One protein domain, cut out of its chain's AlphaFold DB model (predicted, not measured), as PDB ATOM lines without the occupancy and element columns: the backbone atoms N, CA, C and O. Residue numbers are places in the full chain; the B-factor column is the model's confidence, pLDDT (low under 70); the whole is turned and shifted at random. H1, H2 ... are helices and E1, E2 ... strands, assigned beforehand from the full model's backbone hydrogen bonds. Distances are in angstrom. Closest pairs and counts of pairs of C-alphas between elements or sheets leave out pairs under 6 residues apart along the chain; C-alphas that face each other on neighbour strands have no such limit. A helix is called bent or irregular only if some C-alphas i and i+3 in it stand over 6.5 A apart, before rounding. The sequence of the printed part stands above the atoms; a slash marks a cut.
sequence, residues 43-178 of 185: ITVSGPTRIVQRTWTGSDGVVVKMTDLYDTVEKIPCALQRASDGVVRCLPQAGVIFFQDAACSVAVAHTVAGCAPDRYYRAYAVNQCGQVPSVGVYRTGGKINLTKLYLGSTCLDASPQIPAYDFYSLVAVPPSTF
ATOM      1  N   ILE A  43     -40.096 -37.769  48.759       64.31
ATOM      2  CA  ILE A  43     -38.695 -38.190  48.669       64.31
ATOM      3  C   ILE A  43     -38.126 -38.176  50.078       64.31
ATOM      4  O   ILE A  43     -37.947 -37.114  50.677       64.31
ATOM      5  N   THR A  44     -37.791 -39.355  50.590       69.31
ATOM      6  CA  THR A  44     -37.078 -39.465  51.860       69.31
ATOM      7  C   THR A  44     -35.589 -39.635  51.594       69.31
ATOM      8  O   THR A  44     -35.155 -40.501  50.831       69.31
ATOM      9  N   VAL A  45     -34.792 -38.789  52.241       66.06
ATOM     10  CA  VAL A  45     -33.339 -38.931  52.323       66.06
ATOM     11  C   VAL A  45     -33.027 -39.664  53.626       66.06
ATOM     12  O   VAL A  45     -33.223 -39.108  54.703       66.06
ATOM     13  N   SER A  46     -32.583 -40.919  53.538       57.91
ATOM     14  CA  SER A  46     -32.285 -41.745  54.717       57.91
ATOM     15  C   SER A  46     -30.777 -41.940  54.917       57.91
ATOM     16  O   SER A  46     -30.057 -42.256  53.972       57.91
ATOM     17  N   GLY A  47     -30.304 -41.773  56.157       58.78
ATOM     18  CA  GLY A  47     -28.939 -42.113  56.580       58.78
ATOM     19  C   GLY A  47     -28.105 -40.922  57.088       58.78
ATOM     20  O   GLY A  47     -28.309 -39.793  56.650       58.78
ATOM     21  N   PRO A  48     -27.149 -41.152  58.012       62.09
ATOM     22  CA  PRO A  48     -26.266 -40.108  58.551       62.09
ATOM     23  C   PRO A  48     -25.083 -39.783  57.623       62.09
ATOM     24  O   PRO A  48     -24.240 -38.946  57.942       62.09
ATOM     25  N   THR A  49     -24.961 -40.499  56.508       83.56
ATOM     26  CA  THR A  49     -23.830 -40.409  55.592       83.56
ATOM     27  C   THR A  49     -24.047 -39.317  54.551       83.56
ATOM     28  O   THR A  49     -25.169 -38.953  54.211       83.56
ATOM     29  N   ARG A  50     -22.949 -38.788  54.004       91.25
ATOM     30  CA  ARG A  50     -23.017 -37.798  52.921       91.25
ATOM     31  C   ARG A  50     -23.624 -38.373  51.635       91.25
ATOM     32  O   ARG A  50     -24.301 -37.654  50.915       91.25
ATOM     33  N   ILE A  51     -23.378 -39.655  51.361       91.50
ATOM     34  CA  ILE A  51     -23.982 -40.395  50.248       91.50
ATOM     35  C   ILE A  51     -25.142 -41.206  50.812       91.50
ATOM     36  O   ILE A  51     -24.945 -41.964  51.763       91.50
ATOM     37  N   VAL A  52     -26.325 -41.046  50.234       90.62
ATOM     38  CA  VAL A  52     -27.564 -41.686  50.694       90.62
ATOM     39  C   VAL A  52     -28.333 -42.288  49.529       90.62
ATOM     40  O   VAL A  52     -28.307 -41.765  48.414       90.62
ATOM     41  N   GLN A  53     -29.056 -43.370  49.809       89.19
ATOM     42  CA  GLN A  53     -30.053 -43.916  48.901       89.19
ATOM     43  C   GLN A  53     -31.364 -43.155  49.110       89.19
ATOM     44  O   GLN A  53     -31.907 -43.137  50.218       89.19
ATOM     45  N   ARG A  54     -31.879 -42.527  48.050       86.44
ATOM     46  CA  ARG A  54     -33.205 -41.902  48.094       86.44
ATOM     47  C   ARG A  54     -34.285 -42.946  47.870       86.44
ATOM     48  O   ARG A  54     -34.092 -43.889  47.093       86.44
ATOM     49  N   THR A  55     -35.417 -42.757  48.532       85.62
ATOM     50  CA  THR A  55     -36.610 -43.580  48.351       85.62
ATOM     51  C   THR A  55     -37.822 -42.710  48.071       85.62
ATOM     52  O   THR A  55     -37.965 -41.628  48.642       85.62
ATOM     53  N   TRP A  56     -38.698 -43.218  47.217       83.31
ATOM     54  CA  TRP A  56     -40.059 -42.741  47.049       83.31
ATOM     55  C   TRP A  56     -40.972 -43.534  47.963       83.31
ATOM     56  O   TRP A  56     -40.892 -44.761  47.967       83.31
ATOM     57  N   THR A  57     -41.839 -42.848  48.694       84.56
ATOM     58  CA  THR A  57     -42.925 -43.480  49.441       84.56
ATOM     59  C   THR A  57     -44.245 -43.030  48.831       84.56
ATOM     60  O   THR A  57     -44.505 -41.826  48.792       84.56
ATOM     61  N   GLY A  58     -45.028 -43.982  48.320       82.00
ATOM     62  CA  GLY A  58     -46.407 -43.750  47.888       82.00
ATOM     63  C   GLY A  58     -47.351 -43.634  49.084       82.00
ATOM     64  O   GLY A  58     -47.017 -44.056  50.194       82.00
ATOM     65  N   SER A  59     -48.547 -43.086  48.881       82.06
ATOM     66  CA  SER A  59     -49.567 -42.990  49.939       82.06
ATOM     67  C   SER A  59     -50.113 -44.321  50.423       82.06
ATOM     68  O   SER A  59     -50.614 -44.413  51.542       82.06
ATOM     69  N   ASP A  60     -49.989 -45.359  49.608       84.88
ATOM     70  CA  ASP A  60     -50.241 -46.748  49.984       84.88
ATOM     71  C   ASP A  60     -49.147 -47.326  50.907       84.88
ATOM     72  O   ASP A  60     -49.251 -48.465  51.364       84.88
ATOM     73  N   GLY A  61     -48.102 -46.544  51.203       83.62
ATOM     74  CA  GLY A  61     -46.962 -46.933  52.023       83.62
ATOM     75  C   GLY A  61     -45.897 -47.727  51.265       83.62
ATOM     76  O   GLY A  61     -44.913 -48.147  51.880       83.62
ATOM     77  N   VAL A  62     -46.049 -47.936  49.953       87.38
ATOM     78  CA  VAL A  62     -45.046 -48.634  49.144       87.38
ATOM     79  C   VAL A  62     -43.791 -47.777  49.036       87.38
ATOM     80  O   VAL A  62     -43.842 -46.610  48.648       87.38
ATOM     81  N   VAL A  63     -42.642 -48.377  49.357       86.31
ATOM     82  CA  VAL A  63     -41.333 -47.720  49.306       86.31
ATOM     83  C   VAL A  63     -40.524 -48.251  48.126       86.31
ATOM     84  O   VAL A  63     -40.198 -49.436  48.066       86.31
ATOM     85  N   VAL A  64     -40.137 -47.361  47.215       87.75
ATOM     86  CA  VAL A  64     -39.306 -47.672  46.045       87.75
ATOM     87  C   VAL A  64     -37.964 -46.965  46.169       87.75
ATOM     88  O   VAL A  64     -37.900 -45.749  46.343       87.75
ATOM     89  N   LYS A  65     -36.861 -47.710  46.054       85.25
ATOM     90  CA  LYS A  65     -35.519 -47.116  45.977       85.25
ATOM     91  C   LYS A  65     -35.330 -46.439  44.624       85.25
ATOM     92  O   LYS A  65     -35.588 -47.044  43.587       85.25
ATOM     93  N   MET A  66     -34.850 -45.199  44.635       84.50
ATOM     94  CA  MET A  66     -34.388 -44.540  43.416       84.50
ATOM     95  C   MET A  66     -33.152 -45.258  42.871       84.50
ATOM     96  O   MET A  66     -32.399 -45.877  43.615       84.50
ATOM     97  N   THR A  67     -32.927 -45.201  41.568       83.25
ATOM     98  CA  THR A  67     -31.756 -45.848  40.958       83.25
ATOM     99  C   THR A  67     -30.460 -45.083  41.212       83.25
ATOM    100  O   THR A  67     -29.380 -45.659  41.100       83.25
ATOM    101  N   ASP A  68     -30.555 -43.798  41.551       85.19
ATOM    102  CA  ASP A  68     -29.418 -42.948  41.856       85.19
ATOM    103  C   ASP A  68     -29.166 -42.814  43.362       85.19
ATOM    104  O   ASP A  68     -30.058 -42.921  44.209       85.19
ATOM    105  N   LEU A  69     -27.902 -42.555  43.684       91.00
ATOM    106  CA  LEU A  69     -27.496 -42.103  45.005       91.00
ATOM    107  C   LEU A  69     -27.608 -40.581  45.062       91.00
ATOM    108  O   LEU A  69     -27.736 -39.901  44.043       91.00
ATOM    109  N   TYR A  70     -27.527 -40.029  46.264       91.50
ATOM    110  CA  TYR A  70     -27.602 -38.590  46.472       91.50
ATOM    111  C   TYR A  70     -26.480 -38.099  47.387       91.50
ATOM    112  O   TYR A  70     -26.243 -38.681  48.444       91.50
ATOM    113  N   ASP A  71     -25.794 -37.026  46.986       93.12
ATOM    114  CA  ASP A  71     -24.851 -36.300  47.845       93.12
ATOM    115  C   ASP A  71     -25.620 -35.238  48.634       93.12
ATOM    116  O   ASP A  71     -26.103 -34.264  48.059       93.12
ATOM    117  N   THR A  72     -25.734 -35.392  49.950       91.50
ATOM    118  CA  THR A  72     -26.512 -34.481  50.803       91.50
ATOM    119  C   THR A  72     -25.869 -33.107  50.987       91.50
ATOM    120  O   THR A  72     -26.571 -32.142  51.299       91.50
ATOM    121  N   VAL A  73     -24.557 -32.985  50.760       91.81
ATOM    122  CA  VAL A  73     -23.818 -31.718  50.873       91.81
ATOM    123  C   VAL A  73     -23.871 -30.954  49.553       91.81
ATOM    124  O   VAL A  73     -24.239 -29.778  49.531       91.81
ATOM    125  N   GLU A  74     -23.566 -31.624  48.440       92.38
ATOM    126  CA  GLU A  74     -23.631 -30.995  47.111       92.38
ATOM    127  C   GLU A  74     -25.059 -30.880  46.575       92.38
ATOM    128  O   GLU A  74     -25.330 -30.064  45.688       92.38
ATOM    129  N   LYS A  75     -25.983 -31.631  47.180       91.50
ATOM    130  CA  LYS A  75     -27.406 -31.694  46.852       91.50
ATOM    131  C   LYS A  75     -27.657 -32.145  45.417       91.50
ATOM    132  O   LYS A  75     -28.494 -31.570  44.726       91.50
ATOM    133  N   ILE A  76     -26.928 -33.168  44.978       92.00
ATOM    134  CA  ILE A  76     -27.012 -33.689  43.611       92.00
ATOM    135  C   ILE A  76     -27.322 -35.185  43.572       92.00
ATOM    136  O   ILE A  76     -26.836 -35.929  44.429       92.00
ATOM    137  N   PRO A  77     -28.079 -35.642  42.558       91.44
ATOM    138  CA  PRO A  77     -28.086 -37.047  42.186       91.44
ATOM    139  C   PRO A  77     -26.704 -37.460  41.671       91.44
ATOM    140  O   PRO A  77     -26.002 -36.678  41.022       91.44
ATOM    141  N   CYS A  78     -26.295 -38.687  41.963       91.69
ATOM    142  CA  CYS A  78     -24.985 -39.187  41.589       91.69
ATOM    143  C   CYS A  78     -24.953 -40.707  41.415       91.69
ATOM    144  O   CYS A  78     -25.821 -41.446  41.878       91.69
ATOM    145  N   ALA A  79     -23.876 -41.172  40.790       90.62
ATOM    146  CA  ALA A  79     -23.497 -42.577  40.763       90.62
ATOM    147  C   ALA A  79     -22.054 -42.727  41.249       90.62
ATOM    148  O   ALA A  79     -21.224 -41.835  41.044       90.62
ATOM    149  N   LEU A  80     -21.739 -43.865  41.870       90.56
ATOM    150  CA  LEU A  80     -20.361 -44.174  42.235       90.56
ATOM    151  C   LEU A  80     -19.547 -44.461  40.986       90.56
ATOM    152  O   LEU A  80     -19.843 -45.378  40.224       90.56
ATOM    153  N   GLN A  81     -18.505 -43.666  40.788       88.81
ATOM    154  CA  GLN A  81     -17.595 -43.789  39.662       88.81
ATOM    155  C   GLN A  81     -16.176 -43.461  40.101       88.81
ATOM    156  O   GLN A  81     -15.957 -42.693  41.036       88.81
ATOM    157  N   ARG A  82     -15.188 -44.040  39.416       87.31
ATOM    158  CA  ARG A  82     -13.787 -43.683  39.637       87.31
ATOM    159  C   ARG A  82     -13.532 -42.289  39.062       87.31
ATOM    160  O   ARG A  82     -13.694 -42.089  37.860       87.31
ATOM    161  N   ALA A  83     -13.158 -41.347  39.918       87.81
ATOM    162  CA  ALA A  83     -12.820 -39.990  39.515       87.81
ATOM    163  C   ALA A  83     -11.366 -39.890  39.016       87.81
ATOM    164  O   ALA A  83     -10.607 -40.861  39.070       87.81
ATOM    165  N   SER A  84     -10.970 -38.713  38.519       85.81
ATOM    166  CA  SER A  84      -9.633 -38.488  37.944       85.81
ATOM    167  C   SER A  84      -8.492 -38.539  38.967       85.81
ATOM    168  O   SER A  84      -7.340 -38.705  38.579       85.81
ATOM    169  N   ASP A  85      -8.795 -38.473  40.266       87.50
ATOM    170  CA  ASP A  85      -7.841 -38.723  41.355       87.50
ATOM    171  C   ASP A  85      -7.698 -40.219  41.705       87.50
ATOM    172  O   ASP A  85      -7.015 -40.580  42.661       87.50
ATOM    173  N   GLY A  86      -8.364 -41.101  40.954       86.81
ATOM    174  CA  GLY A  86      -8.346 -42.545  41.158       86.81
ATOM    175  C   GLY A  86      -9.272 -43.040  42.271       86.81
ATOM    176  O   GLY A  86      -9.416 -44.254  42.417       86.81
ATOM    177  N   VAL A  87      -9.941 -42.157  43.016       89.50
ATOM    178  CA  VAL A  87     -10.850 -42.523  44.112       89.50
ATOM    179  C   VAL A  87     -12.260 -42.763  43.570       89.50
ATOM    180  O   VAL A  87     -12.720 -42.081  42.654       89.50
ATOM    181  N   VAL A  88     -12.974 -43.744  44.128       90.69
ATOM    182  CA  VAL A  88     -14.400 -43.942  43.832       90.69
ATOM    183  C   VAL A  88     -15.204 -42.876  44.566       90.69
ATOM    184  O   VAL A  88     -15.143 -42.770  45.792       90.69
ATOM    185  N   ARG A  89     -15.942 -42.067  43.808       92.44
ATOM    186  CA  ARG A  89     -16.704 -40.925  44.311       92.44
ATOM    187  C   ARG A  89     -18.120 -40.915  43.751       92.44
ATOM    188  O   ARG A  89     -18.376 -41.448  42.675       92.44
ATOM    189  N   CYS A  90     -19.031 -40.292  44.485       93.00
ATOM    190  CA  CYS A  90     -20.397 -39.996  44.060       93.00
ATOM    191  C   CYS A  90     -20.361 -38.817  43.074       93.00
ATOM    192  O   CYS A  90     -20.307 -37.656  43.473       93.00
ATOM    193  N   LEU A  91     -20.310 -39.121  41.772       92.06
ATOM    194  CA  LEU A  91     -20.184 -38.122  40.708       92.06
ATOM    195  C   LEU A  91     -21.546 -37.818  40.056       92.06
ATOM    196  O   LEU A  91     -22.319 -38.756  39.828       92.06
ATOM    197  N   PRO A  92     -21.826 -36.547  39.697       92.31
ATOM    198  CA  PRO A  92     -23.061 -36.150  39.013       92.31
ATOM    199  C   PRO A  92     -23.174 -36.849  37.667       92.31
ATOM    200  O   PRO A  92     -22.140 -37.155  37.073       92.31
ATOM    201  N   GLN A  93     -24.394 -37.070  37.173       82.12
ATOM    202  CA  GLN A  93     -24.637 -37.708  35.878       82.12
ATOM    203  C   GLN A  93     -23.878 -37.002  34.742       82.12
ATOM    204  O   GLN A  93     -23.597 -35.804  34.786       82.12
ATOM    205  N   ALA A  94     -23.467 -37.777  33.740       81.00
ATOM    206  CA  ALA A  94     -22.758 -37.203  32.610       81.00
ATOM    207  C   ALA A  94     -23.702 -36.410  31.720       81.00
ATOM    208  O   ALA A  94     -24.798 -36.873  31.408       81.00
ATOM    209  N   GLY A  95     -23.211 -35.262  31.267       77.75
ATOM    210  CA  GLY A  95     -23.844 -34.466  30.231       77.75
ATOM    211  C   GLY A  95     -22.953 -34.380  29.002       77.75
ATOM    212  O   GLY A  95     -21.745 -34.632  29.057       77.75
ATOM    213  N   VAL A  96     -23.556 -34.002  27.879       78.38
ATOM    214  CA  VAL A  96     -22.798 -33.606  26.693       78.38
ATOM    215  C   VAL A  96     -22.234 -32.212  26.945       78.38
ATOM    216  O   VAL A  96     -22.982 -31.281  27.250       78.38
ATOM    217  N   ILE A  97     -20.915 -32.083  26.826       84.00
ATOM    218  CA  ILE A  97     -20.223 -30.799  26.913       84.00
ATOM    219  C   ILE A  97     -19.950 -30.285  25.508       84.00
ATOM    220  O   ILE A  97     -19.506 -31.034  24.635       84.00
ATOM    221  N   PHE A  98     -20.201 -28.996  25.329       90.94
ATOM    222  CA  PHE A  98     -19.850 -28.247  24.135       90.94
ATOM    223  C   PHE A  98     -18.691 -27.305  24.435       90.94
ATOM    224  O   PHE A  98     -18.287 -27.136  25.584       90.94
ATOM    225  N   PHE A  99     -18.182 -26.654  23.400       92.50
ATOM    226  CA  PHE A  99     -17.103 -25.691  23.508       92.50
ATOM    227  C   PHE A  99     -17.457 -24.400  22.783       92.50
ATOM    228  O   PHE A  99     -18.137 -24.421  21.757       92.50
ATOM    229  N   GLN A 100     -16.998 -23.269  23.309       94.38
ATOM    230  CA  GLN A 100     -17.211 -21.956  22.683       94.38
ATOM    231  C   GLN A 100     -16.126 -21.592  21.652       94.38
ATOM    232  O   GLN A 100     -16.248 -20.588  20.952       94.38
ATOM    233  N   ASP A 101     -15.065 -22.394  21.545       93.56
ATOM    234  CA  ASP A 101     -13.922 -22.169  20.660       93.56
ATOM    235  C   ASP A 101     -13.607 -23.389  19.780       93.56
ATOM    236  O   ASP A 101     -13.825 -24.538  20.163       93.56
ATOM    237  N   ALA A 102     -13.039 -23.124  18.600       93.00
ATOM    238  CA  ALA A 102     -12.713 -24.145  17.603       93.00
ATOM    239  C   ALA A 102     -11.577 -25.097  18.030       93.00
ATOM    240  O   ALA A 102     -11.331 -26.087  17.348       93.00
ATOM    241  N   ALA A 103     -10.881 -24.804  19.134       90.31
ATOM    242  CA  ALA A 103      -9.859 -25.675  19.708       90.31
ATOM    243  C   ALA A 103     -10.408 -26.593  20.818       90.31
ATOM    244  O   ALA A 103      -9.636 -27.343  21.414       90.31
ATOM    245  N   CYS A 104     -11.717 -26.546  21.103       89.25
ATOM    246  CA  CYS A 104     -12.362 -27.276  22.198       89.25
ATOM    247  C   CYS A 104     -11.678 -27.081  23.557       89.25
ATOM    248  O   CYS A 104     -11.519 -28.023  24.336       89.25
ATOM    249  N   SER A 105     -11.242 -25.855  23.843       88.31
ATOM    250  CA  SER A 105     -10.499 -25.549  25.067       88.31
ATOM    251  C   SER A 105     -11.377 -24.978  26.180       88.31
ATOM    252  O   SER A 105     -11.063 -25.148  27.358       88.31
ATOM    253  N   VAL A 106     -12.501 -24.349  25.837       90.75
ATOM    254  CA  VAL A 106     -13.394 -23.687  26.786       90.75
ATOM    255  C   VAL A 106     -14.760 -24.358  26.777       90.75
ATOM    256  O   VAL A 106     -15.596 -24.122  25.903       90.75
ATOM    257  N   ALA A 107     -14.965 -25.215  27.774       90.56
ATOM    258  CA  ALA A 107     -16.181 -25.989  27.965       90.56
ATOM    259  C   ALA A 107     -17.386 -25.112  28.344       90.56
ATOM    260  O   ALA A 107     -17.278 -24.182  29.147       90.56
ATOM    261  N   VAL A 108     -18.552 -25.472  27.817       93.25
ATOM    262  CA  VAL A 108     -19.850 -24.870  28.131       93.25
ATOM    263  C   VAL A 108     -20.905 -25.963  28.296       93.25
ATOM    264  O   VAL A 108     -20.859 -27.011  27.643       93.25
ATOM    265  N   ALA A 109     -21.862 -25.719  29.184       92.12
ATOM    266  CA  ALA A 109     -23.057 -26.537  29.309       92.12
ATOM    267  C   ALA A 109     -24.177 -25.951  28.456       92.12
ATOM    268  O   ALA A 109     -24.206 -24.751  28.183       92.12
ATOM    269  N   HIS A 110     -25.112 -26.815  28.085       91.56
ATOM    270  CA  HIS A 110     -26.353 -26.435  27.436       91.56
ATOM    271  C   HIS A 110     -27.523 -26.993  28.251       91.56
ATOM    272  O   HIS A 110     -27.411 -28.042  28.889       91.56
ATOM    273  N   THR A 111     -28.642 -26.289  28.222       91.69
ATOM    274  CA  THR A 111     -29.938 -26.772  28.701       91.69
ATOM    275  C   THR A 111     -31.005 -26.307  27.723       91.69
ATOM    276  O   THR A 111     -30.795 -25.330  27.001       91.69
ATOM    277  N   VAL A 112     -32.130 -27.012  27.650       90.94
ATOM    278  CA  VAL A 112     -33.261 -26.577  26.816       90.94
ATOM    279  C   VAL A 112     -33.655 -25.163  27.236       90.94
ATOM    280  O   VAL A 112     -33.694 -24.861  28.429       90.94
ATOM    281  N   ALA A 113     -33.901 -24.283  26.263       87.62
ATOM    282  CA  ALA A 113     -34.221 -22.889  26.548       87.62
ATOM    283  C   ALA A 113     -35.387 -22.781  27.552       87.62
ATOM    284  O   ALA A 113     -36.453 -23.361  27.346       87.62
ATOM    285  N   GLY A 114     -35.173 -22.049  28.651       85.50
ATOM    286  CA  GLY A 114     -36.153 -21.901  29.737       85.50
ATOM    287  C   GLY A 114     -36.088 -22.956  30.852       85.50
ATOM    288  O   GLY A 114     -36.749 -22.779  31.876       85.50
ATOM    289  N   CYS A 115     -35.278 -24.008  30.720       91.25
ATOM    290  CA  CYS A 115     -35.011 -24.955  31.804       91.25
ATOM    291  C   CYS A 115     -33.874 -24.468  32.717       91.25
ATOM    292  O   CYS A 115     -32.962 -23.757  32.295       91.25
ATOM    293  N   ALA A 116     -33.896 -24.887  33.986       90.75
ATOM    294  CA  ALA A 116     -32.766 -24.672  34.886       90.75
ATOM    295  C   ALA A 116     -31.610 -25.622  34.514       90.75
ATOM    296  O   ALA A 116     -31.868 -26.784  34.191       90.75
ATOM    297  N   PRO A 117     -30.346 -25.168  34.542       91.12
ATOM    298  CA  PRO A 117     -29.212 -26.055  34.331       91.12
ATOM    299  C   PRO A 117     -28.929 -26.888  35.586       91.12
ATOM    300  O   PRO A 117     -29.225 -26.471  36.712       91.12
ATOM    301  N   ASP A 118     -28.265 -28.027  35.402       91.38
ATOM    302  CA  ASP A 118     -27.743 -28.798  36.526       91.38
ATOM    303  C   ASP A 118     -26.631 -28.031  37.242       91.38
ATOM    304  O   ASP A 118     -25.930 -27.201  36.661       91.38
ATOM    305  N   ARG A 119     -26.425 -28.325  38.529       93.00
ATOM    306  CA  ARG A 119     -25.370 -27.680  39.328       93.00
ATOM    307  C   ARG A 119     -23.965 -28.081  38.874       93.00
ATOM    308  O   ARG A 119     -23.039 -27.268  38.950       93.00
ATOM    309  N   TYR A 120     -23.816 -29.330  38.444       93.56
ATOM    310  CA  TYR A 120     -22.553 -29.893  37.998       93.56
ATOM    311  C   TYR A 120     -22.742 -30.748  36.749       93.56
ATOM    312  O   TYR A 120     -23.694 -31.516  36.665       93.56
ATOM    313  N   TYR A 121     -21.773 -30.679  35.843       90.00
ATOM    314  CA  TYR A 121     -21.693 -31.518  34.654       90.00
ATOM    315  C   TYR A 121     -20.427 -32.362  34.709       90.00
ATOM    316  O   TYR A 121     -19.331 -31.850  34.948       90.00
ATOM    317  N   ARG A 122     -20.561 -33.665  34.467       87.75
ATOM    318  CA  ARG A 122     -19.413 -34.560  34.290       87.75
ATOM    319  C   ARG A 122     -19.100 -34.708  32.803       87.75
ATOM    320  O   ARG A 122     -19.976 -35.090  32.030       87.75
ATOM    321  N   ALA A 123     -17.851 -34.433  32.431       78.56
ATOM    322  CA  ALA A 123     -17.364 -34.539  31.060       78.56
ATOM    323  C   ALA A 123     -16.743 -35.902  30.773       78.56
ATOM    324  O   ALA A 123     -16.019 -36.439  31.613       78.56
ATOM    325  N   TYR A 124     -16.897 -36.384  29.544       71.31
ATOM    326  CA  TYR A 124     -16.058 -37.453  29.004       71.31
ATOM    327  C   TYR A 124     -15.059 -36.891  27.999       71.31
ATOM    328  O   TYR A 124     -15.392 -35.989  27.231       71.31
ATOM    329  N   ALA A 125     -13.855 -37.460  27.971       56.59
ATOM    330  CA  ALA A 125     -12.995 -37.328  26.804       56.59
ATOM    331  C   ALA A 125     -13.456 -38.372  25.801       56.59
ATOM    332  O   ALA A 125     -13.849 -39.480  26.166       56.59
ATOM    333  N   VAL A 126     -13.342 -38.030  24.533       57.50
ATOM    334  CA  VAL A 126     -13.398 -38.988  23.438       57.50
ATOM    335  C   VAL A 126     -12.003 -39.034  22.825       57.50
ATOM    336  O   VAL A 126     -11.482 -38.008  22.396       57.50
ATOM    337  N   ASN A 127     -11.364 -40.202  22.841       57.25
ATOM    338  CA  ASN A 127     -10.144 -40.459  22.082       57.25
ATOM    339  C   ASN A 127     -10.471 -41.326  20.853       57.25
ATOM    340  O   ASN A 127     -11.619 -41.708  20.629       57.25
ATOM    341  N   GLN A 128      -9.457 -41.638  20.043       53.59
ATOM    342  CA  GLN A 128      -9.619 -42.457  18.833       53.59
ATOM    343  C   GLN A 128     -10.131 -43.885  19.115       53.59
ATOM    344  O   GLN A 128     -10.602 -44.551  18.199       53.59
ATOM    345  N   CYS A 129     -10.078 -44.342  20.370       60.97
ATOM    346  CA  CYS A 129     -10.576 -45.642  20.815       60.97
ATOM    347  C   CYS A 129     -11.968 -45.564  21.476       60.97
ATOM    348  O   CYS A 129     -12.457 -46.582  21.963       60.97
ATOM    349  N   GLY A 130     -12.604 -44.385  21.519       64.12
ATOM    350  CA  GLY A 130     -13.924 -44.166  22.120       64.12
ATOM    351  C   GLY A 130     -13.909 -43.244  23.344       64.12
ATOM    352  O   GLY A 130     -13.044 -42.381  23.491       64.12
ATOM    353  N   GLN A 131     -14.908 -43.384  24.221       59.72
ATOM    354  CA  GLN A 131     -14.986 -42.606  25.462       59.72
ATOM    355  C   GLN A 131     -13.895 -43.058  26.441       59.72
ATOM    356  O   GLN A 131     -13.832 -44.223  26.824       59.72
ATOM    357  N   VAL A 132     -13.044 -42.129  26.865       56.47
ATOM    358  CA  VAL A 132     -12.059 -42.333  27.937       56.47
ATOM    359  C   VAL A 132     -12.676 -41.905  29.278       56.47
ATOM    360  O   VAL A 132     -13.611 -41.093  29.289       56.47
ATOM    361  N   PRO A 133     -12.191 -42.436  30.423       55.94
ATOM    362  CA  PRO A 133     -12.728 -42.080  31.728       55.94
ATOM    363  C   PRO A 133     -12.674 -40.562  31.941       55.94
ATOM    364  O   PRO A 133     -11.759 -39.888  31.474       55.94
ATOM    365  N   SER A 134     -13.707 -40.057  32.618       59.66
ATOM    366  CA  SER A 134     -14.044 -38.644  32.833       59.66
ATOM    367  C   SER A 134     -12.849 -37.676  32.873       59.66
ATOM    368  O   SER A 134     -11.960 -37.823  33.711       59.66
ATOM    369  N   VAL A 135     -12.909 -36.606  32.071       58.88
ATOM    370  CA  VAL A 135     -11.893 -35.524  32.052       58.88
ATOM    371  C   VAL A 135     -12.030 -34.596  33.253       58.88
ATOM    372  O   VAL A 135     -11.104 -33.874  33.600       58.88
ATOM    373  N   GLY A 136     -13.173 -34.621  33.930       80.50
ATOM    374  CA  GLY A 136     -13.400 -33.793  35.099       80.50
ATOM    375  C   GLY A 136     -14.873 -33.535  35.333       80.50
ATOM    376  O   GLY A 136     -15.740 -33.873  34.520       80.50
ATOM    377  N   VAL A 137     -15.136 -32.909  36.471       90.62
ATOM    378  CA  VAL A 137     -16.450 -32.395  36.821       90.62
ATOM    379  C   VAL A 137     -16.375 -30.881  36.813       90.62
ATOM    380  O   VAL A 137     -15.399 -30.292  37.275       90.62
ATOM    381  N   TYR A 138     -17.410 -30.258  36.277       92.56
ATOM    382  CA  TYR A 138     -17.503 -28.821  36.126       92.56
ATOM    383  C   TYR A 138     -18.692 -28.311  36.914       92.56
ATOM    384  O   TYR A 138     -19.760 -28.917  36.889       92.56
ATOM    385  N   ARG A 139     -18.520 -27.184  37.597       94.88
ATOM    386  CA  ARG A 139     -19.613 -26.412  38.173       94.88
ATOM    387  C   ARG A 139     -20.190 -25.492  37.116       94.88
ATOM    388  O   ARG A 139     -19.442 -24.814  36.410       94.88
ATOM    389  N   THR A 140     -21.510 -25.427  37.078       94.62
ATOM    390  CA  THR A 140     -22.236 -24.489  36.228       94.62
ATOM    391  C   THR A 140     -22.072 -23.065  36.742       94.62
ATOM    392  O   THR A 140     -22.292 -22.779  37.922       94.62
ATOM    393  N   GLY A 141     -21.639 -22.183  35.848       95.19
ATOM    394  CA  GLY A 141     -21.514 -20.750  36.055       95.19
ATOM    395  C   GLY A 141     -22.740 -19.981  35.563       95.19
ATOM    396  O   GLY A 141     -23.869 -20.469  35.591       95.19
ATOM    397  N   GLY A 142     -22.516 -18.738  35.139       95.31
ATOM    398  CA  GLY A 142     -23.570 -17.867  34.619       95.31
ATOM    399  C   GLY A 142     -24.009 -18.247  33.204       95.31
ATOM    400  O   GLY A 142     -23.243 -18.846  32.447       95.31
ATOM    401  N   LYS A 143     -25.236 -17.851  32.846       95.88
ATOM    402  CA  LYS A 143     -25.737 -17.927  31.468       95.88
ATOM    403  C   LYS A 143     -24.876 -17.045  30.558       95.88
ATOM    404  O   LYS A 143     -24.544 -15.918  30.927       95.88
ATOM    405  N   ILE A 144     -24.530 -17.552  29.383       96.56
ATOM    406  CA  ILE A 144     -23.695 -16.886  28.382       96.56
ATOM    407  C   ILE A 144     -24.398 -16.872  27.025       96.56
ATOM    408  O   ILE A 144     -25.197 -17.754  26.716       96.56
ATOM    409  N   ASN A 145     -24.075 -15.874  26.205       95.38
ATOM    410  CA  ASN A 145     -24.522 -15.808  24.817       95.38
ATOM    411  C   ASN A 145     -23.383 -16.269  23.911       95.38
ATOM    412  O   ASN A 145     -22.284 -15.716  23.968       95.38
ATOM    413  N   LEU A 146     -23.657 -17.264  23.073       95.12
ATOM    414  CA  LEU A 146     -22.692 -17.813  22.130       95.12
ATOM    415  C   LEU A 146     -23.070 -17.426  20.704       95.12
ATOM    416  O   LEU A 146     -24.239 -17.426  20.335       95.12
ATOM    417  N   THR A 147     -22.062 -17.124  19.893       96.00
ATOM    418  CA  THR A 147     -22.197 -16.997  18.431       96.00
ATOM    419  C   THR A 147     -21.608 -18.197  17.700       96.00
ATOM    420  O   THR A 147     -21.917 -18.422  16.530       96.00
ATOM    421  N   LYS A 148     -20.765 -18.968  18.395       96.62
ATOM    422  CA  LYS A 148     -20.132 -20.190  17.919       96.62
ATOM    423  C   LYS A 148     -20.207 -21.276  18.981       96.62
ATOM    424  O   LYS A 148     -20.079 -20.992  20.171       96.62
ATOM    425  N   LEU A 149     -20.415 -22.503  18.523       95.69
ATOM    426  CA  LEU A 149     -20.501 -23.697  19.351       95.69
ATOM    427  C   LEU A 149     -19.768 -24.834  18.650       95.69
ATOM    428  O   LEU A 149     -19.907 -24.994  17.439       95.69
ATOM    429  N   TYR A 150     -19.025 -25.630  19.405       93.56
ATOM    430  CA  TYR A 150     -18.263 -26.761  18.893       93.56
ATOM    431  C   TYR A 150     -18.476 -27.999  19.760       93.56
ATOM    432  O   TYR A 150     -18.754 -27.889  20.955       93.56
ATOM    433  N   LEU A 151     -18.365 -29.184  19.164       88.56
ATOM    434  CA  LEU A 151     -18.589 -30.455  19.859       88.56
ATOM    435  C   LEU A 151     -17.625 -31.547  19.371       88.56
ATOM    436  O   LEU A 151     -17.204 -31.563  18.212       88.56
ATOM    437  N   GLY A 152     -17.346 -32.508  20.253       78.88
ATOM    438  CA  GLY A 152     -16.597 -33.728  19.938       78.88
ATOM    439  C   GLY A 152     -15.076 -33.550  19.933       78.88
ATOM    440  O   GLY A 152     -14.558 -32.461  20.149       78.88
ATOM    441  N   SER A 153     -14.349 -34.641  19.680       75.75
ATOM    442  CA  SER A 153     -12.875 -34.657  19.635       75.75
ATOM    443  C   SER A 153     -12.282 -33.885  18.457       75.75
ATOM    444  O   SER A 153     -11.107 -33.535  18.493       75.75
ATOM    445  N   THR A 154     -13.071 -33.649  17.408       84.25
ATOM    446  CA  THR A 154     -12.658 -32.930  16.194       84.25
ATOM    447  C   THR A 154     -13.186 -31.498  16.136       84.25
ATOM    448  O   THR A 154     -12.997 -30.840  15.119       84.25
ATOM    449  N   CYS A 155     -13.849 -31.020  17.197       89.00
ATOM    450  CA  CYS A 155     -14.375 -29.655  17.297       89.00
ATOM    451  C   CYS A 155     -15.256 -29.256  16.108       89.00
ATOM    452  O   CYS A 155     -15.032 -28.238  15.456       89.00
ATOM    453  N   LEU A 156     -16.263 -30.078  15.810       92.25
ATOM    454  CA  LEU A 156     -17.201 -29.801  14.723       92.25
ATOM    455  C   LEU A 156     -18.075 -28.597  15.071       92.25
ATOM    456  O   LEU A 156     -18.558 -28.509  16.199       92.25
ATOM    457  N   ASP A 157     -18.299 -27.704  14.100       95.06
ATOM    458  CA  ASP A 157     -19.194 -26.553  14.259       95.06
ATOM    459  C   ASP A 157     -20.635 -27.045  14.496       95.06
ATOM    460  O   ASP A 157     -21.260 -27.669  13.637       95.06
ATOM    461  N   ALA A 158     -21.139 -26.768  15.695       94.44
ATOM    462  CA  ALA A 158     -22.477 -27.082  16.177       94.44
ATOM    463  C   ALA A 158     -23.328 -25.812  16.372       94.44
ATOM    464  O   ALA A 158     -24.396 -25.860  16.983       94.44
ATOM    465  N   SER A 159     -22.895 -24.667  15.833       96.06
ATOM    466  CA  SER A 159     -23.583 -23.374  15.968       96.06
ATOM    467  C   SER A 159     -25.062 -23.379  15.544       96.06
ATOM    468  O   SER A 159     -25.831 -22.632  16.150       96.06
ATOM    469  N   PRO A 160     -25.529 -24.213  14.586       94.81
ATOM    470  CA  PRO A 160     -26.959 -24.316  14.283       94.81
ATOM    471  C   PRO A 160     -27.845 -24.736  15.466       94.81
ATOM    472  O   PRO A 160     -29.050 -24.510  15.422       94.81
ATOM    473  N   GLN A 161     -27.278 -25.331  16.523       89.81
ATOM    474  CA  GLN A 161     -28.023 -25.723  17.724       89.81
ATOM    475  C   GLN A 161     -28.289 -24.551  18.676       89.81
ATOM    476  O   GLN A 161     -29.185 -24.649  19.508       89.81
ATOM    477  N   ILE A 162     -27.555 -23.439  18.553       93.62
ATOM    478  CA  ILE A 162     -27.610 -22.321  19.508       93.62
ATOM    479  C   ILE A 162     -29.041 -21.805  19.769       93.62
ATOM    480  O   ILE A 162     -29.377 -21.611  20.933       93.62
ATOM    481  N   PRO A 163     -29.926 -21.622  18.768       93.06
ATOM    482  CA  PRO A 163     -31.259 -21.063  19.012       93.06
ATOM    483  C   PRO A 163     -32.193 -21.931  19.875       93.06
ATOM    484  O   PRO A 163     -33.205 -21.428  20.352       93.06
ATOM    485  N   ALA A 164     -31.894 -23.223  20.047       91.19
ATOM    486  CA  ALA A 164     -32.741 -24.165  20.784       91.19
ATOM    487  C   ALA A 164     -32.366 -24.299  22.273       91.19
ATOM    488  O   ALA A 164     -33.110 -24.920  23.039       91.19
ATOM    489  N   TYR A 165     -31.224 -23.744  22.690       94.62
ATOM    490  CA  TYR A 165     -30.648 -23.999  24.006       94.62
ATOM    491  C   TYR A 165     -30.146 -22.725  24.682       94.62
ATOM    492  O   TYR A 165     -29.682 -21.785  24.041       94.62
ATOM    493  N   ASP A 166     -30.185 -22.744  26.008       94.94
ATOM    494  CA  ASP A 166     -29.472 -21.797  26.848       94.94
ATOM    495  C   ASP A 166     -28.096 -22.363  27.205       94.94
ATOM    496  O   ASP A 166     -27.970 -23.541  27.549       94.94
ATOM    497  N   PHE A 167     -27.065 -21.519  27.153       94.94
ATOM    498  CA  PHE A 167     -25.685 -21.927  27.409       94.94
ATOM    499  C   PHE A 167     -25.149 -21.319  28.694       94.94
ATOM    500  O   PHE A 167     -25.471 -20.185  29.045       94.94
ATOM    501  N   TYR A 168     -24.300 -22.075  29.384       95.56
ATOM    502  CA  TYR A 168     -23.725 -21.692  30.668       95.56
ATOM    503  C   TYR A 168     -22.225 -21.946  30.668       95.56
ATOM    504  O   TYR A 168     -21.753 -22.955  30.138       95.56
ATOM    505  N   SER A 169     -21.473 -21.038  31.288       95.06
ATOM    506  CA  SER A 169     -20.043 -21.253  31.488       95.06
ATOM    507  C   SER A 169     -19.801 -22.422  32.441       95.06
ATOM    508  O   SER A 169     -20.603 -22.692  33.336       95.06
ATOM    509  N   LEU A 170     -18.687 -23.124  32.253       93.44
ATOM    510  CA  LEU A 170     -18.287 -24.238  33.102       93.44
ATOM    511  C   LEU A 170     -16.951 -23.947  33.776       93.44
ATOM    512  O   LEU A 170     -16.000 -23.497  33.143       93.44
ATOM    513  N   VAL A 171     -16.875 -24.236  35.074       93.00
ATOM    514  CA  VAL A 171     -15.656 -24.082  35.876       93.00
ATOM    515  C   VAL A 171     -15.246 -25.448  36.395       93.00
ATOM    516  O   VAL A 171     -16.024 -26.088  37.096       93.00
ATOM    517  N   ALA A 172     -14.040 -25.906  36.061       91.12
ATOM    518  CA  ALA A 172     -13.538 -27.186  36.549       91.12
ATOM    519  C   ALA A 172     -13.488 -27.209  38.085       91.12
ATOM    520  O   ALA A 172     -13.082 -26.235  38.723       91.12
ATOM    521  N   VAL A 173     -13.892 -28.331  38.677       93.94
ATOM    522  CA  VAL A 173     -13.911 -28.543  40.125       93.94
ATOM    523  C   VAL A 173     -13.053 -29.759  40.476       93.94
ATOM    524  O   VAL A 173     -13.128 -30.777  39.781       93.94
ATOM    525  N   PRO A 174     -12.253 -29.695  41.555       93.00
ATOM    526  CA  PRO A 174     -11.486 -30.843  42.015       93.00
ATOM    527  C   PRO A 174     -12.384 -32.055  42.320       93.00
ATOM    528  O   PRO A 174     -13.428 -31.899  42.957       93.00
ATOM    529  N   PRO A 175     -11.961 -33.285  41.977       90.56
ATOM    530  CA  PRO A 175     -12.678 -34.503  42.361       90.56
ATOM    531  C   PRO A 175     -12.952 -34.603  43.864       90.56
ATOM    532  O   PRO A 175     -13.993 -35.110  44.272       90.56
ATOM    533  N   SER A 176     -12.045 -34.070  44.688       92.81
ATOM    534  CA  SER A 176     -12.153 -34.049  46.148       92.81
ATOM    535  C   SER A 176     -13.377 -33.312  46.684       92.81
ATOM    536  O   SER A 176     -13.746 -33.533  47.835       92.81
ATOM    537  N   THR A 177     -14.026 -32.478  45.868       95.19
ATOM    538  CA  THR A 177     -15.307 -31.860  46.216       95.19
ATOM    539  C   THR A 177     -16.393 -32.907  46.435       95.19
ATOM    540  O   THR A 177     -17.216 -32.728  47.324       95.19
ATOM    541  N   PHE A 178     -16.376 -34.022  45.702       94.12
ATOM    542  CA  PHE A 178     -17.409 -35.062  45.750       94.12
ATOM    543  C   PHE A 178     -17.105 -36.129  46.801       94.12
ATOM    544  O   PHE A 178     -15.950 -36.517  46.988       94.12
TER     545      PHE A 178
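AT A GLANCE: This is residues 43 to 178 of the 185 residues of an uncharacterized protein of Desulfurellales bacterium (UniProt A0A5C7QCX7). Two lobes built of strands sit end to end along the longest axis: a strongly twisted ribbon of five strands, E1 to E5, and a four-strand sheet, E6 to E9, curled like part of a barrel, with the short helix H1 grazing it. Few contacts join the two sheets, and they are made by E5 with E7 and E8; the stretch of residues 92 to 106 runs from the first lobe into the second. The printed part has 136 residues with nine named strands and one named helix, in the order E1 E2 E3 E4 E5 E6 E7 E8 H1 E9, and its class is mostly strand. The sheets have the orders E1 - E2 - E3 - E4 - E5 and E6 - E9 - E8 - E7, both all antiparallel. The whole is only just compact, close to loose, with a radius of gyration of the C-alphas of 17.0 A and spans of 52 by 36 by 25 A.

HOW THE PARTS SIT: E1, residues 43 to 45, and E2, residues 51 to 57, form a hairpin, with N 44 and O 55 3.0 A apart. E2 and E3, residues 63 to 71, form the next hairpin, with N 56 and O 64 at 2.8 A; E3 bends by 80 degrees at residue 67. E4, residues 76 to 82, is staggered: it pairs with E3 over residues 76 to 78, with N 78 and O 69 at 2.8 A, and with E5, residues 88 to 91, over residues 79 to 82, with N 89 and O 81 at 2.8 A. These five strands make a meander, each strand the antiparallel neighbour of the one before, and the sheet twists by 146 degrees from edge to edge. In the second sheet, E6, residues 107 to 112, is an edge strand beside E9, residues 165 to 173, with N 166 and O 111 at 2.8 A. E7, residues 120 to 127, and E8, residues 130 to 144, form a hairpin, with N 138 and O 121 at 2.8 A. E8 bends by 89 degrees at residue 141 and is the neighbour of E9 too, with N 141 and O 169 at 2.8 A. The way across this sheet turns by 145 degrees, and the closest C-alphas of its edge strands E6 and E7, Ala 109 and Tyr 121, are 7.4 A apart. Between the sheets, the closest C-alphas of E5 and E7 are those of Leu 91 and Arg 122, 7.4 A apart. H1, residues 159 to 164, only grazes the second sheet with its residues 161 to 164, and is irregular, C-alphas 160 and 163 being 7.2 A apart. In H1, 0 of 2 O i to N i+4 pairs and 2 of 3 O i to N i+3 pairs are within hydrogen-bond range.

IN THESE COORDINATES: E1 begins at C-alpha 43, (-38.695, -38.190, 48.669). E2 is 19.2 A long from first to last C-alpha and E3 20.1 A. E5 ends at C-alpha 91, (-20.184, -38.122, 40.708). E7 is 22.8 A long, E8, the longest strand by residues, 29.6 A, and E9 23.7 A. E9 ends at C-alpha 173, (-13.911, -28.543, 40.125).

THE WHOLE: The two C-alphas farthest apart, those of Asp 60 and Ala 103, are 54.7 A apart. The printed part has no cut. The links E5 to E6 and E8 to H1 are long, with 15 and 14 residues. Short antiparallel pairings join residues 98 to 99 with residues 107 to 108 of E6, and residues 150 to 151 with 156 to 157. The mean pLDDT of the printed part is 86.1; residues 43 to 48 and 125 to 135 are under 70.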